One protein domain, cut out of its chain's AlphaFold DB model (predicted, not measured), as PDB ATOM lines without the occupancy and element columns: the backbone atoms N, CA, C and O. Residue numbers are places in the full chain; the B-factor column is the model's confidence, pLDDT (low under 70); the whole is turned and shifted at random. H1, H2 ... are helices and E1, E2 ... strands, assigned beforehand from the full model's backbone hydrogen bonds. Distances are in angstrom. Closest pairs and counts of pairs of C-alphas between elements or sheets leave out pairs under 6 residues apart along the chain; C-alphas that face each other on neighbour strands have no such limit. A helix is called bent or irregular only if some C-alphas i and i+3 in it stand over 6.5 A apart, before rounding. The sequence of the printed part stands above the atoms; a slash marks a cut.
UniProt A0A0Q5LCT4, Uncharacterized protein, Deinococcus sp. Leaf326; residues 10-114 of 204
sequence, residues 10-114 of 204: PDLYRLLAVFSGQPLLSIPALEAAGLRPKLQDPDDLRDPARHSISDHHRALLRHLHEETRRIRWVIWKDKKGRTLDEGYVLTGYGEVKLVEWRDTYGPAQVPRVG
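This is residues 10 to 114 of the 204 residues of an uncharacterized protein of Deinococcus sp. Leaf326 (UniProt A0A0Q5LCT4). Three helices, H2, H3 and H4, pack crosswise on different sides of a fourth, H1, which sits in the middle of the helical body. From this body a two-stranded hairpin, E1 and E2, reaches away with its turn at residues 78 to 82, and residues 37 to 51 make a wide loop in another direction, beyond H2. The printed part has 105 residues with four named helices and two named strands, in the order H1, H2, H3, E1, E2, H4; the sheet, E1 - E2, is antiparallel, and the class is mixed, helices and strands. The whole is compact, with a radius of gyration of the C-alphas of 14.7 A and spans of 44 by 41 by 26 A.

H1 is residues 10 to 18, 12.8 A long, beginning at C-alpha 10 at (104.519, 162.958, 186.005). H2 is residues 26 to 32. H3, residues 55 to 67, is 15.9 A long and neither bent nor irregular, but only just: C-alphas 64 and 67 are 6.3 A apart. E1 is residues 71 to 77, 19.0 A long, beginning at C-alpha 71 at (106.848, 149.015, 177.639). E2, residues 83 to 90, is 19.1 A long and bends by 63 degrees at residue 87. H4, residues 92 to 105, is 19.8 A long and ends at C-alpha 105 at (97.704, 165.553, 183.092).

H1 is the hub, touching three helices, and the helix packing is mostly crossed. H1 and H2 touch, about perpendicular at 82 degrees; their closest C-alphas, of Val 18 and Ala 29, are 6.2 A apart. H3 touches H1 with residues 60 to 64 alone, at a steep tilt of 66 degrees, the same way; the closest C-alphas, of Leu 12 and Leu 60, are 6.3 A apart. H1 and H4 touch at a steep tilt of 51 degrees, opposite ways, with the C-alphas of Ala 17 and Leu 98 closest at 6.6 A. H2 and H4 are apart; H3 and H4 are only just apart, at 8.3 A. E1 and E2 form a hairpin, antiparallel at 162 degrees, with N 74 and O 87 at 2.9 A and N 84 and O 76 at 2.8 A, within hydrogen-bond range. The closest C-alphas of H3 and E1, of His 65 and Ile 71, are 4.9 A apart. Every O i to N i+4 pair is within hydrogen-bond range in H2 and H4, against 4 of 5 in H1 and 8 of 9 in H3.

The two C-alphas farthest apart, of Lys 80 and Thr 104, are 44.7 A apart. The printed part has no cut. The link from H2 to H3, residues 33 to 54, is long. The mean pLDDT of the printed part is 84.3; residues 79 to 80 and 111 to 114 are under 70.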
ATOM      1  N   PRO A  10     104.192 162.101 187.141       87.25
ATOM      2  CA  PRO A  10     104.519 162.958 186.005       87.25
ATOM      3  C   PRO A  10     105.752 162.503 185.213       87.25
ATOM      4  O   PRO A  10     105.746 162.581 183.985       87.25
ATOM      5  N   ASP A  11     106.793 161.984 185.871       91.38
ATOM      6  CA  ASP A  11     107.995 161.499 185.177       91.38
ATOM      7  C   ASP A  11     107.710 160.191 184.437       91.38
ATOM      8  O   ASP A  11     108.140 160.016 183.295       91.38
ATOM      9  N   LEU A  12     106.936 159.291 185.053       92.94
ATOM     10  CA  LEU A  12     106.482 158.068 184.394       92.94
ATOM     11  C   LEU A  12     105.603 158.381 183.182       92.94
ATOM     12  O   LEU A  12     105.744 157.721 182.155       92.94
ATOM     13  N   TYR A  13     104.733 159.390 183.272       92.38
ATOM     14  CA  TYR A  13     103.910 159.838 182.153       92.38
ATOM     15  C   TYR A  13     104.766 160.410 181.022       92.38
ATOM     16  O   TYR A  13     104.655 159.954 179.884       92.38
ATOM     17  N   ARG A  14     105.669 161.349 181.332       90.69
ATOM     18  CA  ARG A  14     106.589 161.947 180.352       90.69
ATOM     19  C   ARG A  14     107.433 160.890 179.648       90.69
ATOM     20  O   ARG A  14     107.597 160.955 178.432       90.69
ATOM     21  N   LEU A  15     107.936 159.908 180.396       94.06
ATOM     22  CA  LEU A  15     108.717 158.808 179.842       94.06
ATOM     23  C   LEU A  15     107.856 157.825 179.040       94.06
ATOM     24  O   LEU A  15     108.265 157.389 177.973       94.06
ATOM     25  N   LEU A  16     106.652 157.483 179.496       93.06
ATOM     26  CA  LEU A  16     105.761 156.603 178.735       93.06
ATOM     27  C   LEU A  16     105.352 157.242 177.401       93.06
ATOM     28  O   LEU A  16     105.296 156.562 176.378       93.06
ATOM     29  N   ALA A  17     105.118 158.555 177.407       91.50
ATOM     30  CA  ALA A  17     104.648 159.312 176.257       91.50
ATOM     31  C   ALA A  17     105.650 159.378 175.093       91.50
ATOM     32  O   ALA A  17     105.225 159.610 173.962       91.50
ATOM     33  N   VAL A  18     106.953 159.160 175.325       91.69
ATOM     34  CA  VAL A  18     107.948 159.130 174.232       91.69
ATOM     35  C   VAL A  18     107.952 157.816 173.460       91.69
ATOM     36  O   VAL A  18     108.387 157.776 172.307       91.69
ATOM     37  N   PHE A  19     107.480 156.728 174.072       90.44
ATOM     38  CA  PHE A  19     107.495 155.423 173.433       90.44
ATOM     39  C   PHE A  19     106.364 155.288 172.405       90.44
ATOM     40  O   PHE A  19     105.315 155.940 172.446       90.44
ATOM     41  N   SER A  20     106.607 154.425 171.425       86.88
ATOM     42  CA  SER A  20     105.689 154.142 170.324       86.88
ATOM     43  C   SER A  20     105.872 152.694 169.867       86.88
ATOM     44  O   SER A  20     106.527 151.899 170.544       86.88
ATOM     45  N   GLY A  21     105.348 152.351 168.691       80.12
ATOM     46  CA  GLY A  21     105.687 151.097 168.027       80.12
ATOM     47  C   GLY A  21     107.159 150.985 167.597       80.12
ATOM     48  O   GLY A  21     107.549 149.900 167.185       80.12
ATOM     49  N   GLN A  22     107.972 152.053 167.668       82.81
ATOM     50  CA  GLN A  22     109.405 152.004 167.344       82.81
ATOM     51  C   GLN A  22     110.263 151.616 168.551       82.81
ATOM     52  O   GLN A  22     110.063 152.202 169.617       82.81
ATOM     53  N   PRO A  23     111.253 150.716 168.389       89.00
ATOM     54  CA  PRO A  23     112.262 150.484 169.403       89.00
ATOM     55  C   PRO A  23     113.007 151.786 169.690       89.00
ATOM     56  O   PRO A  23     113.493 152.457 168.779       89.00
ATOM     57  N   LEU A  24     113.056 152.164 170.963       89.25
ATOM     58  CA  LEU A  24     113.773 153.339 171.431       89.25
ATOM     59  C   LEU A  24     114.672 152.958 172.606       89.25
ATOM     60  O   LEU A  24     114.228 152.356 173.585       89.25
ATOM     61  N   LEU A  25     115.953 153.310 172.508       90.69
ATOM     62  CA  LEU A  25     116.926 153.069 173.571       90.69
ATOM     63  C   LEU A  25     116.679 153.990 174.774       90.69
ATOM     64  O   LEU A  25     116.141 155.091 174.643       90.69
ATOM     65  N   SER A  26     117.152 153.562 175.946       91.25
ATOM     66  CA  SER A  26     116.949 154.254 177.224       91.25
ATOM     67  C   SER A  26     117.404 155.715 177.216       91.25
ATOM     68  O   SER A  26     116.666 156.584 177.668       91.25
ATOM     69  N   ILE A  27     118.606 156.005 176.703       89.88
ATOM     70  CA  ILE A  27     119.164 157.368 176.715       89.88
ATOM     71  C   ILE A  27     118.334 158.318 175.830       89.88
ATOM     72  O   ILE A  27     117.824 159.301 176.370       89.88
ATOM     73  N   PRO A  28     118.102 158.018 174.534       87.25
ATOM     74  CA  PRO A  28     117.219 158.826 173.696       87.25
ATOM     75  C   PRO A  28     115.810 159.011 174.273       87.25
ATOM     76  O   PRO A  28     115.232 160.085 174.129       87.25
ATOM     77  N   ALA A  29     115.256 157.991 174.940       90.31
ATOM     78  CA  ALA A  29     113.948 158.088 175.583       90.31
ATOM     79  C   ALA A  29     113.943 159.095 176.746       90.31
ATOM     80  O   ALA A  29     113.075 159.964 176.805       90.31
ATOM     81  N   LEU A  30     114.936 159.022 177.638       91.31
ATOM     82  CA  LEU A  30     115.077 159.945 178.771       91.31
ATOM     83  C   LEU A  30     115.296 161.393 178.307       91.31
ATOM     84  O   LEU A  30     114.743 162.324 178.893       91.31
ATOM     85  N   GLU A  31     116.061 161.583 177.233       89.12
ATOM     86  CA  GLU A  31     116.289 162.891 176.611       89.12
ATOM     87  C   GLU A  31     115.030 163.456 175.951       89.12
ATOM     88  O   GLU A  31     114.710 164.633 176.116       89.12
ATOM     89  N   ALA A  32     114.287 162.626 175.215       86.88
ATOM     90  CA  ALA A  32     113.026 163.024 174.595       86.88
ATOM     91  C   ALA A  32     111.947 163.347 175.640       86.88
ATOM     92  O   ALA A  32     111.133 164.241 175.418       86.88
ATOM     93  N   ALA A  33     111.971 162.662 176.785       89.25
ATOM     94  CA  ALA A  33     111.065 162.912 177.901       89.25
ATOM     95  C   ALA A  33     111.451 164.177 178.688       89.25
ATOM     96  O   ALA A  33     110.677 164.647 179.524       89.25
ATOM     97  N   GLY A  34     112.642 164.737 178.441       88.25
ATOM     98  CA  GLY A  34     113.211 165.859 179.189       88.25
ATOM     99  C   GLY A  34     113.573 165.498 180.634       88.25
ATOM    100  O   GLY A  34     113.578 166.376 181.494       88.25
ATOM    101  N   LEU A  35     113.802 164.212 180.912       89.44
ATOM    102  CA  LEU A  35     114.285 163.707 182.204       89.44
ATOM    103  C   LEU A  35     115.816 163.718 182.274       89.44
ATOM    104  O   LEU A  35     116.404 163.649 183.346       89.44
ATOM    105  N   ARG A  36     116.467 163.841 181.114       88.50
ATOM    106  CA  ARG A  36     117.912 163.958 180.970       88.50
ATOM    107  C   ARG A  36     118.245 165.064 179.962       88.50
ATOM    108  O   ARG A  36     117.556 165.156 178.944       88.50
ATOM    109  N   PRO A  37     119.276 165.890 180.203       84.38
ATOM    110  CA  PRO A  37     119.750 166.837 179.201       84.38
ATOM    111  C   PRO A  37     120.266 166.098 177.959       84.38
ATOM    112  O   PRO A  37     120.832 165.009 178.064       84.38
ATOM    113  N   LYS A  38     120.063 166.704 176.787       82.38
ATOM    114  CA  LYS A  38     120.641 166.238 175.521       82.38
ATOM    115  C   LYS A  38     122.105 166.643 175.441       82.38
ATOM    116  O   LYS A  38     122.430 167.763 175.828       82.38
ATOM    117  N   LEU A  39     122.934 165.760 174.887       79.62
ATOM    118  CA  LEU A  39     124.328 166.071 174.578       79.62
ATOM    119  C   LEU A  39     124.379 167.215 173.567       79.62
ATOM    120  O   LEU A  39     123.814 167.097 172.477       79.62
ATOM    121  N   GLN A  40     125.005 168.320 173.960       77.62
ATOM    122  CA  GLN A  40     125.139 169.506 173.120       77.62
ATOM    123  C   GLN A  40     126.472 169.489 172.383       77.62
ATOM    124  O   GLN A  40     126.501 169.793 171.191       77.62
ATOM    125  N   ASP A  41     127.539 169.071 173.069       74.06
ATOM    126  CA  ASP A  41     128.883 168.998 172.504       74.06
ATOM    127  C   ASP A  41     129.501 167.589 172.693       74.06
ATOM    128  O   ASP A  41     129.793 167.163 173.819       74.06
ATOM    129  N   PRO A  42     129.715 166.832 171.597       72.94
ATOM    130  CA  PRO A  42     130.362 165.521 171.624       72.94
ATOM    131  C   PRO A  42     131.838 165.525 172.026       72.94
ATOM    132  O   PRO A  42     132.372 164.435 172.243       72.94
ATOM    133  N   ASP A  43     132.477 166.688 172.150       78.19
ATOM    134  CA  ASP A  43     133.885 166.851 172.523       78.19
ATOM    135  C   ASP A  43     134.050 167.467 173.926       78.19
ATOM    136  O   ASP A  43     135.085 167.271 174.567       78.19
ATOM    137  N   ASP A  44     133.011 168.104 174.484       77.56
ATOM    138  CA  ASP A  44     133.049 168.619 175.858       77.56
ATOM    139  C   ASP A  44     132.854 167.495 176.885       77.56
ATOM    140  O   ASP A  44     131.746 167.010 177.123       77.56
ATOM    141  N   LEU A  45     133.942 167.076 177.532       76.75
ATOM    142  CA  LEU A  45     133.932 166.054 178.586       76.75
ATOM    143  C   LEU A  45     133.159 166.468 179.848       76.75
ATOM    144  O   LEU A  45     132.857 165.605 180.674       76.75
ATOM    145  N   ARG A  46     132.851 167.758 180.012       77.06
ATOM    146  CA  ARG A  46     132.100 168.301 181.150       77.06
ATOM    147  C   ARG A  46     130.610 168.457 180.858       77.06
ATOM    148  O   ARG A  46     129.884 168.895 181.750       77.06
ATOM    149  N   ASP A  47     130.147 168.085 179.662       73.75
ATOM    150  CA  ASP A  47     128.728 168.153 179.320       73.75
ATOM    151  C   ASP A  47     127.915 167.280 180.306       73.75
ATOM    152  O   ASP A  47     128.166 166.073 180.425       73.75
ATOM    153  N   PRO A  48     126.932 167.848 181.032       70.19
ATOM    154  CA  PRO A  48     126.113 167.103 181.990       70.19
ATOM    155  C   PRO A  48     125.329 165.945 181.346       70.19
ATOM    156  O   PRO A  48     124.970 164.981 182.024       70.19
ATOM    157  N   ALA A  49     125.103 165.977 180.032       75.56
ATOM    158  CA  ALA A  49     124.531 164.879 179.262       75.56
ATOM    159  C   ALA A  49     125.518 163.733 178.984       75.56
ATOM    160  O   ALA A  49     125.159 162.767 178.309       75.56
ATOM    161  N   ARG A  50     126.747 163.773 179.508       70.69
ATOM    162  CA  ARG A  50     127.638 162.601 179.582       70.69
ATOM    163  C   ARG A  50     127.457 161.787 180.852       70.69
ATOM    164  O   ARG A  50     127.934 160.656 180.911       70.69
ATOM    165  N   HIS A  51     126.757 162.322 181.852       74.88
ATOM    166  CA  HIS A  51     126.521 161.598 183.095       74.88
ATOM    167  C   HIS A  51     125.754 160.296 182.831       74.88
ATOM    168  O   HIS A  51     124.855 160.225 181.981       74.88
ATOM    169  N   SER A  52     126.130 159.251 183.567       78.56
ATOM    170  CA  SER A  52     125.509 157.934 183.478       78.56
ATOM    171  C   SER A  52     124.038 157.974 183.918       78.56
ATOM    172  O   SER A  52     123.565 158.909 184.565       78.56
ATOM    173  N   ILE A  53     123.280 156.946 183.533       84.12
ATOM    174  CA  ILE A  53     121.881 156.794 183.944       84.12
ATOM    175  C   ILE A  53     121.825 156.612 185.472       84.12
ATOM    176  O   ILE A  53     122.328 155.604 185.983       84.12
ATOM    177  N   SER A  54     121.195 157.568 186.167       88.69
ATOM    178  CA  SER A  54     120.968 157.552 187.619       88.69
ATOM    179  C   SER A  54     120.040 156.415 188.060       88.69
ATOM    180  O   SER A  54     119.281 155.864 187.258       88.69
ATOM    181  N   ASP A  55     120.053 156.091 189.354       89.75
ATOM    182  CA  ASP A  55     119.169 155.066 189.923       89.75
ATOM    183  C   ASP A  55     117.686 155.414 189.760       89.75
ATOM    184  O   ASP A  55     116.879 154.529 189.480       89.75
ATOM    185  N   HIS A  56     117.338 156.704 189.818       90.69
ATOM    186  CA  HIS A  56     115.987 157.195 189.522       90.69
ATOM    187  C   HIS A  56     115.548 156.821 188.104       90.69
ATOM    188  O   HIS A  56     114.499 156.213 187.906       90.69
ATOM    189  N   HIS A  57     116.385 157.095 187.099       93.00
ATOM    190  CA  HIS A  57     116.080 156.750 185.709       93.00
ATOM    191  C   HIS A  57     115.944 155.237 185.500       93.00
ATOM    192  O   HIS A  57     115.065 154.786 184.762       93.00
ATOM    193  N   ARG A  58     116.802 154.444 186.156       92.19
ATOM    194  CA  ARG A  58     116.712 152.976 186.121       92.19
ATOM    195  C   ARG A  58     115.406 152.495 186.741       92.19
ATOM    196  O   ARG A  58     114.765 151.621 186.169       92.19
ATOM    197  N   ALA A  59     114.996 153.085 187.862       92.88
ATOM    198  CA  ALA A  59     113.747 152.750 188.531       92.88
ATOM    199  C   ALA A  59     112.520 153.072 187.663       92.88
ATOM    200  O   ALA A  59     111.635 152.228 187.553       92.88
ATOM    201  N   LEU A  60     112.494 154.219 186.971       94.38
ATOM    202  CA  LEU A  60     111.415 154.562 186.032       94.38
ATOM    203  C   LEU A  60     111.294 153.534 184.895       94.38
ATOM    204  O   LEU A  60     110.204 153.027 184.624       94.38
ATOM    205  N   LEU A  61     112.413 153.196 184.243       93.94
ATOM    206  CA  LEU A  61     112.432 152.214 183.153       93.94
ATOM    207  C   LEU A  61     112.033 150.819 183.642       93.94
ATOM    208  O   LEU A  61     111.212 150.166 182.999       93.94
ATOM    209  N   ARG A  62     112.560 150.389 184.793       94.44
ATOM    210  CA  ARG A  62     112.201 149.115 185.423       94.44
ATOM    211  C   ARG A  62     110.711 149.054 185.740       94.44
ATOM    212  O   ARG A  62     110.058 148.074 185.401       94.44
ATOM    213  N   HIS A  63     110.152 150.117 186.311       94.06
ATOM    214  CA  HIS A  63     108.735 150.174 186.648       94.06
ATOM    215  C   HIS A  63     107.843 150.062 185.401       94.06
ATOM    216  O   HIS A  63     106.873 149.296 185.377       94.06
ATOM    217  N   LEU A  64     108.179 150.777 184.321       94.38
ATOM    218  CA  LEU A  64     107.437 150.687 183.059       94.38
ATOM    219  C   LEU A  64     107.606 149.326 182.363       94.38
ATOM    220  O   LEU A  64     106.661 148.847 181.733       94.38
ATOM    221  N   HIS A  65     108.788 148.711 182.453       95.00
ATOM    222  CA  HIS A  65     109.109 147.476 181.742       95.00
ATOM    223  C   HIS A  65     108.688 146.206 182.492       95.00
ATOM    224  O   HIS A  65     107.965 145.373 181.945       95.00
ATOM    225  N   GLU A  66     109.147 146.050 183.728       91.50
ATOM    226  CA  GLU A  66     109.047 144.810 184.497       91.50
ATOM    227  C   GLU A  66     107.785 144.792 185.361       91.50
ATOM    228  O   GLU A  66     107.017 143.832 185.310       91.50
ATOM    229  N   GLU A  67     107.544 145.872 186.108       88.75
ATOM    230  CA  GLU A  67     106.479 145.923 187.118       88.75
ATOM    231  C   GLU A  67     105.099 146.128 186.479       88.75
ATOM    232  O   GLU A  67     104.139 145.443 186.823       88.75
ATOM    233  N   THR A  68     104.994 147.036 185.503       88.81
ATOM    234  CA  THR A  68     103.706 147.389 184.873       88.81
ATOM    235  C   THR A  68     103.542 146.888 183.440       88.81
ATOM    236  O   THR A  68     102.432 146.930 182.907       88.81
ATOM    237  N   ARG A  69     104.621 146.420 182.795       92.00
ATOM    238  CA  ARG A  69     104.633 145.914 181.404       92.00
ATOM    239  C   ARG A  69     104.029 146.873 180.368       92.00
ATOM    240  O   ARG A  69     103.499 146.458 179.331       92.00
ATOM    241  N   ARG A  70     104.114 148.176 180.633       90.06
ATOM    242  CA  ARG A  70     103.647 149.250 179.740       90.06
ATOM    243  C   ARG A  70     104.592 149.462 178.558       90.06
ATOM    244  O   ARG A  70     104.156 149.893 177.495       90.06
ATOM    245  N   ILE A  71     105.861 149.095 178.720       93.56
ATOM    246  CA  ILE A  71     106.848 149.015 177.639       93.56
ATOM    247  C   ILE A  71     107.516 147.639 177.627       93.56
ATOM    248  O   ILE A  71     107.559 146.937 178.638       93.56
ATOM    249  N   ARG A  72     108.072 147.239 176.484       93.19
ATOM    250  CA  ARG A  72     108.848 145.996 176.363       93.19
ATOM    251  C   ARG A  72     110.071 146.182 175.486       93.19
ATOM    252  O   ARG A  72     109.989 146.894 174.491       93.19
ATOM    253  N   TRP A  73     111.166 145.506 175.815       93.19
ATOM    254  CA  TRP A  73     112.317 145.422 174.924       93.19
ATOM    255  C   TRP A  73     112.004 144.529 173.722       93.19
ATOM    256  O   TRP A  73     111.409 143.458 173.872       93.19
ATOM    257  N   VAL A  74     112.401 144.957 172.527       89.75
ATOM    258  CA  VAL A  74     112.311 144.159 171.300       89.75
ATOM    259  C   VAL A  74     113.586 144.292 170.486       89.75
ATOM    260  O   VAL A  74     114.270 145.312 170.533       89.75
ATOM    261  N   ILE A  75     113.850 143.264 169.684       87.62
ATOM    262  CA  ILE A  75     114.903 143.254 168.674       87.62
ATOM    263  C   ILE A  75     114.222 142.971 167.340       87.62
ATOM    264  O   ILE A  75     113.602 141.922 167.153       87.62
ATOM    265  N   TRP A  76     114.296 143.920 166.418       81.44
ATOM    266  CA  TRP A  76     113.775 143.770 165.067       81.44
ATOM    267  C   TRP A  76     114.852 143.213 164.157       81.44
ATOM    268  O   TRP A  76     115.964 143.731 164.115       81.44
ATOM    269  N   LYS A  77     114.506 142.170 163.404       77.19
ATOM    270  CA  LYS A  77     115.420 141.492 162.486       77.19
ATOM    271  C   LYS A  77     114.868 141.488 161.066       77.19
ATOM    272  O   LYS A  77     113.654 141.521 160.873       77.19
ATOM    273  N   ASP A  78     115.756 141.469 160.079       75.81
ATOM    274  CA  ASP A  78     115.383 141.260 158.679       75.81
ATOM    275  C   ASP A  78     115.136 139.771 158.363       75.81
ATOM    276  O   ASP A  78     115.336 138.892 159.205       75.81
ATOM    277  N   LYS A  79     114.729 139.472 157.120       65.06
ATOM    278  CA  LYS A  79     114.512 138.090 156.642       65.06
ATOM    279  C   LYS A  79     115.771 137.209 156.720       65.06
ATOM    280  O   LYS A  79     115.659 135.991 156.693       65.06
ATOM    281  N   LYS A  80     116.959 137.814 156.809       69.75
ATOM    282  CA  LYS A  80     118.259 137.136 156.921       69.75
ATOM    283  C   LYS A  80     118.746 137.066 158.379       69.75
ATOM    284  O   LYS A  80     119.882 136.674 158.618       69.75
ATOM    285  N   GLY A  81     117.910 137.450 159.348       71.25
ATOM    286  CA  GLY A  81     118.211 137.402 160.777       71.25
ATOM    287  C   GLY A  81     119.096 138.540 161.300       71.25
ATOM    288  O   GLY A  81     119.470 138.507 162.472       71.25
ATOM    289  N   ARG A  82     119.421 139.552 160.486       74.75
ATOM    290  CA  ARG A  82     120.247 140.698 160.903       74.75
ATOM    291  C   ARG A  82     119.419 141.702 161.691       74.75
ATOM    292  O   ARG A  82     118.316 142.041 161.266       74.75
ATOM    293  N   THR A  83     119.962 142.208 162.795       77.75
ATOM    294  CA  THR A  83     119.309 143.243 163.608       77.75
ATOM    295  C   THR A  83     119.193 144.547 162.820       77.75
ATOM    296  O   THR A  83     120.181 145.091 162.336       77.75
ATOM    297  N   LEU A  84     117.961 145.030 162.674       75.12
ATOM    298  CA  LEU A  84     117.632 146.308 162.046       75.12
ATOM    299  C   LEU A  84     117.524 147.428 163.082       75.12
ATOM    300  O   LEU A  84     117.945 148.551 162.806       75.12
ATOM    301  N   ASP A  85     116.922 147.124 164.234       80.19
ATOM    302  CA  ASP A  85     116.712 148.067 165.332       80.19
ATOM    303  C   ASP A  85     116.424 147.309 166.638       80.19
ATOM    304  O   ASP A  85     115.928 146.179 166.605       80.19
ATOM    305  N   GLU A  86     116.696 147.927 167.781       88.94
ATOM    306  CA  GLU A  86     116.386 147.366 169.099       88.94
ATOM    307  C   GLU A  86     116.127 148.457 170.140       88.94
ATOM    308  O   GLU A  86     116.556 149.602 169.998       88.94
ATOM    309  N   GLY A  87     115.377 148.113 171.185       92.56
ATOM    310  CA  GLY A  87     114.968 149.072 172.206       92.56
ATOM    311  C   GLY A  87     113.589 148.792 172.781       92.56
ATOM    312  O   GLY A  87     112.957 147.774 172.493       92.56
ATOM    313  N   TYR A  88     113.102 149.726 173.592       94.25
ATOM    314  CA  TYR A  88     111.777 149.650 174.190       94.25
ATOM    315  C   TYR A  88     110.697 150.112 173.213       94.25
ATOM    316  O   TYR A  88     110.831 151.154 172.577       94.25
ATOM    317  N   VAL A  89     109.606 149.352 173.140       90.56
ATOM    318  CA  VAL A  89     108.368 149.722 172.445       90.56
ATOM    319  C   VAL A  89     107.220 149.828 173.433       90.56
ATOM    320  O   VAL A  89     107.186 149.122 174.445       90.56
ATOM    321  N   LEU A  90     106.252 150.673 173.102       89.12
ATOM    322  CA  LEU A  90     105.003 150.805 173.833       89.12
ATOM    323  C   LEU A  90     104.130 149.557 173.619       89.12
ATOM    324  O   LEU A  90     104.019 149.043 172.503       89.12
ATOM    325  N   THR A  91     103.537 149.039 174.694       86.50
ATOM    326  CA  THR A  91     102.597 147.907 174.634       86.50
ATOM    327  C   THR A  91     101.151 148.400 174.567       86.50
ATOM    328  O   THR A  91     100.879 149.576 174.800       86.50
ATOM    329  N   GLY A  92     100.194 147.498 174.318       78.00
ATOM    330  CA  GLY A  92      98.767 147.838 174.400       78.00
ATOM    331  C   GLY A  92      98.362 148.379 175.779       78.00
ATOM    332  O   GLY A  92      97.638 149.365 175.859       78.00
ATOM    333  N   TYR A  93      98.902 147.810 176.865       80.00
ATOM    334  CA  TYR A  93      98.703 148.333 178.224       80.00
ATOM    335  C   TYR A  93      99.293 149.738 178.401       80.00
ATOM    336  O   TYR A  93      98.720 150.572 179.099       80.00
ATOM    337  N   GLY A  94     100.435 150.003 177.762       86.62
ATOM    338  CA  GLY A  94     101.044 151.327 177.729       86.62
ATOM    339  C   GLY A  94     100.174 152.360 177.017       86.62
ATOM    340  O   GLY A  94      99.984 153.443 177.558       86.62
ATOM    341  N   GLU A  95      99.599 152.025 175.858       83.25
ATOM    342  CA  GLU A  95      98.693 152.926 175.122       83.25
ATOM    343  C   GLU A  95      97.441 153.265 175.942       83.25
ATOM    344  O   GLU A  95      97.078 154.435 176.041       83.25
ATOM    345  N   VAL A  96      96.820 152.273 176.594       80.88
ATOM    346  CA  VAL A  96      95.657 152.507 177.472       80.88
ATOM    347  C   VAL A  96      96.027 153.450 178.614       80.88
ATOM    348  O   VAL A  96      95.359 154.463 178.820       80.88
ATOM    349  N   LYS A  97      97.137 153.181 179.315       87.56
ATOM    350  CA  LYS A  97      97.558 154.039 180.429       87.56
ATOM    351  C   LYS A  97      97.913 155.451 179.975       87.56
ATOM    352  O   LYS A  97      97.677 156.409 180.704       87.56
ATOM    353  N   LEU A  98      98.480 155.587 178.781       86.94
ATOM    354  CA  LEU A  98      98.822 156.882 178.216       86.94
ATOM    355  C   LEU A  98      97.574 157.731 177.946       86.94
ATOM    356  O   LEU A  98      97.620 158.938 178.170       86.94
ATOM    357  N   VAL A  99      96.468 157.119 177.511       84.44
ATOM    358  CA  VAL A  99      95.174 157.808 177.372       84.44
ATOM    359  C   VAL A  99      94.667 158.270 178.735       84.44
ATOM    360  O   VAL A  99      94.389 159.453 178.888       84.44
ATOM    361  N   GLU A 100      94.652 157.384 179.736       85.19
ATOM    362  CA  GLU A 100      94.231 157.743 181.100       85.19
ATOM    363  C   GLU A 100      95.049 158.916 181.663       85.19
ATOM    364  O   GLU A 100      94.503 159.885 182.179       85.19
ATOM    365  N   TRP A 101      96.377 158.855 181.543       89.44
ATOM    366  CA  TRP A 101      97.247 159.920 182.034       89.44
ATOM    367  C   TRP A 101      97.141 161.204 181.229       89.44
ATOM    368  O   TRP A 101      97.292 162.277 181.803       89.44
ATOM    369  N   ARG A 102      96.853 161.130 179.929       86.62
ATOM    370  CA  ARG A 102      96.566 162.321 179.131       86.62
ATOM    371  C   ARG A 102      95.302 163.022 179.616       86.62
ATOM    372  O   ARG A 102      95.276 164.249 179.629       86.62
ATOM    373  N   ASP A 103      94.284 162.273 180.019       82.69
ATOM    374  CA  ASP A 103      93.041 162.852 180.525       82.69
ATOM    375  C   ASP A 103      93.258 163.518 181.900       82.69
ATOM    376  O   ASP A 103      92.673 164.563 182.177       82.69
ATOM    377  N   THR A 104      94.170 162.984 182.724       86.12
ATOM    378  CA  THR A 104      94.545 163.562 184.030       86.12
ATOM    379  C   THR A 104      95.509 164.750 183.929       86.12
ATOM    380  O   THR A 104      95.332 165.758 184.608       86.12
ATOM    381  N   TYR A 105      96.564 164.627 183.121       83.62
ATOM    382  CA  TYR A 105      97.704 165.553 183.092       83.62
ATOM    383  C   TYR A 105      97.732 166.457 181.847       83.62
ATOM    384  O   TYR A 105      98.596 167.326 181.736       83.62
ATOM    385  N   GLY A 106      96.809 166.268 180.901       84.62
ATOM    386  CA  GLY A 106      96.797 166.957 179.613       84.62
ATOM    387  C   GLY A 106      97.751 166.339 178.577       84.62
ATOM    388  O   GLY A 106      98.445 165.359 178.855       84.62
ATOM    389  N   PRO A 107      97.801 166.878 177.344       80.50
ATOM    390  CA  PRO A 107      98.629 166.341 176.264       80.50
ATOM    391  C   PRO A 107     100.128 166.440 176.577       80.50
ATOM    392  O   PRO A 107     100.650 167.521 176.842       80.50
ATOM    393  N   ALA A 108     100.845 165.318 176.479       75.69
ATOM    394  CA  ALA A 108     102.299 165.318 176.584       75.69
ATOM    395  C   ALA A 108     102.921 166.045 175.381       75.69
ATOM    396  O   ALA A 108     102.719 165.648 174.232       75.69
ATOM    397  N   GLN A 109     103.723 167.081 175.635       73.88
ATOM    398  CA  GLN A 109     104.505 167.770 174.603       73.88
ATOM    399  C   GLN A 109     105.798 167.009 174.290       73.88
ATOM    400  O   GLN A 109     106.902 167.517 174.480       73.88
ATOM    401  N   VAL A 110     105.669 165.761 173.842       72.25
ATOM    402  CA  VAL A 110     106.818 164.920 173.493       72.25
ATOM    403  C   VAL A 110     106.734 164.440 172.045       72.25
ATOM    404  O   VAL A 110     105.647 164.125 171.555       72.25
ATOM    405  N   PRO A 111     107.871 164.381 171.328       64.50
ATOM    406  CA  PRO A 111     107.881 163.946 169.941       64.50
ATOM    407  C   PRO A 111     107.581 162.444 169.859       64.50
ATOM    408  O   PRO A 111     108.430 161.620 170.191       64.50
ATOM    409  N   ARG A 112     106.386 162.078 169.379       67.50
ATOM    410  CA  ARG A 112     106.058 160.696 168.994       67.50
ATOM    411  C   ARG A 112     106.214 160.518 167.491       67.50
ATOM    412  O   ARG A 112     105.782 161.354 166.698       67.50
ATOM    413  N   VAL A 113     106.792 159.390 167.094       60.19
ATOM    414  CA  VAL A 113     106.787 158.958 165.696       60.19
ATOM    415  C   VAL A 113     105.446 158.278 165.426       60.19
ATOM    416  O   VAL A 113     105.150 157.231 166.000       60.19
ATOM    417  N   GLY A 114     104.613 158.887 164.580       53.38
ATOM    418  CA  GLY A 114     103.353 158.285 164.138       53.38
ATOM    419  C   GLY A 114     103.583 157.048 163.261       53.38
ATOM    420  O   GLY A 114     104.627 156.915 162.625       53.38
TER     421      GLY A 114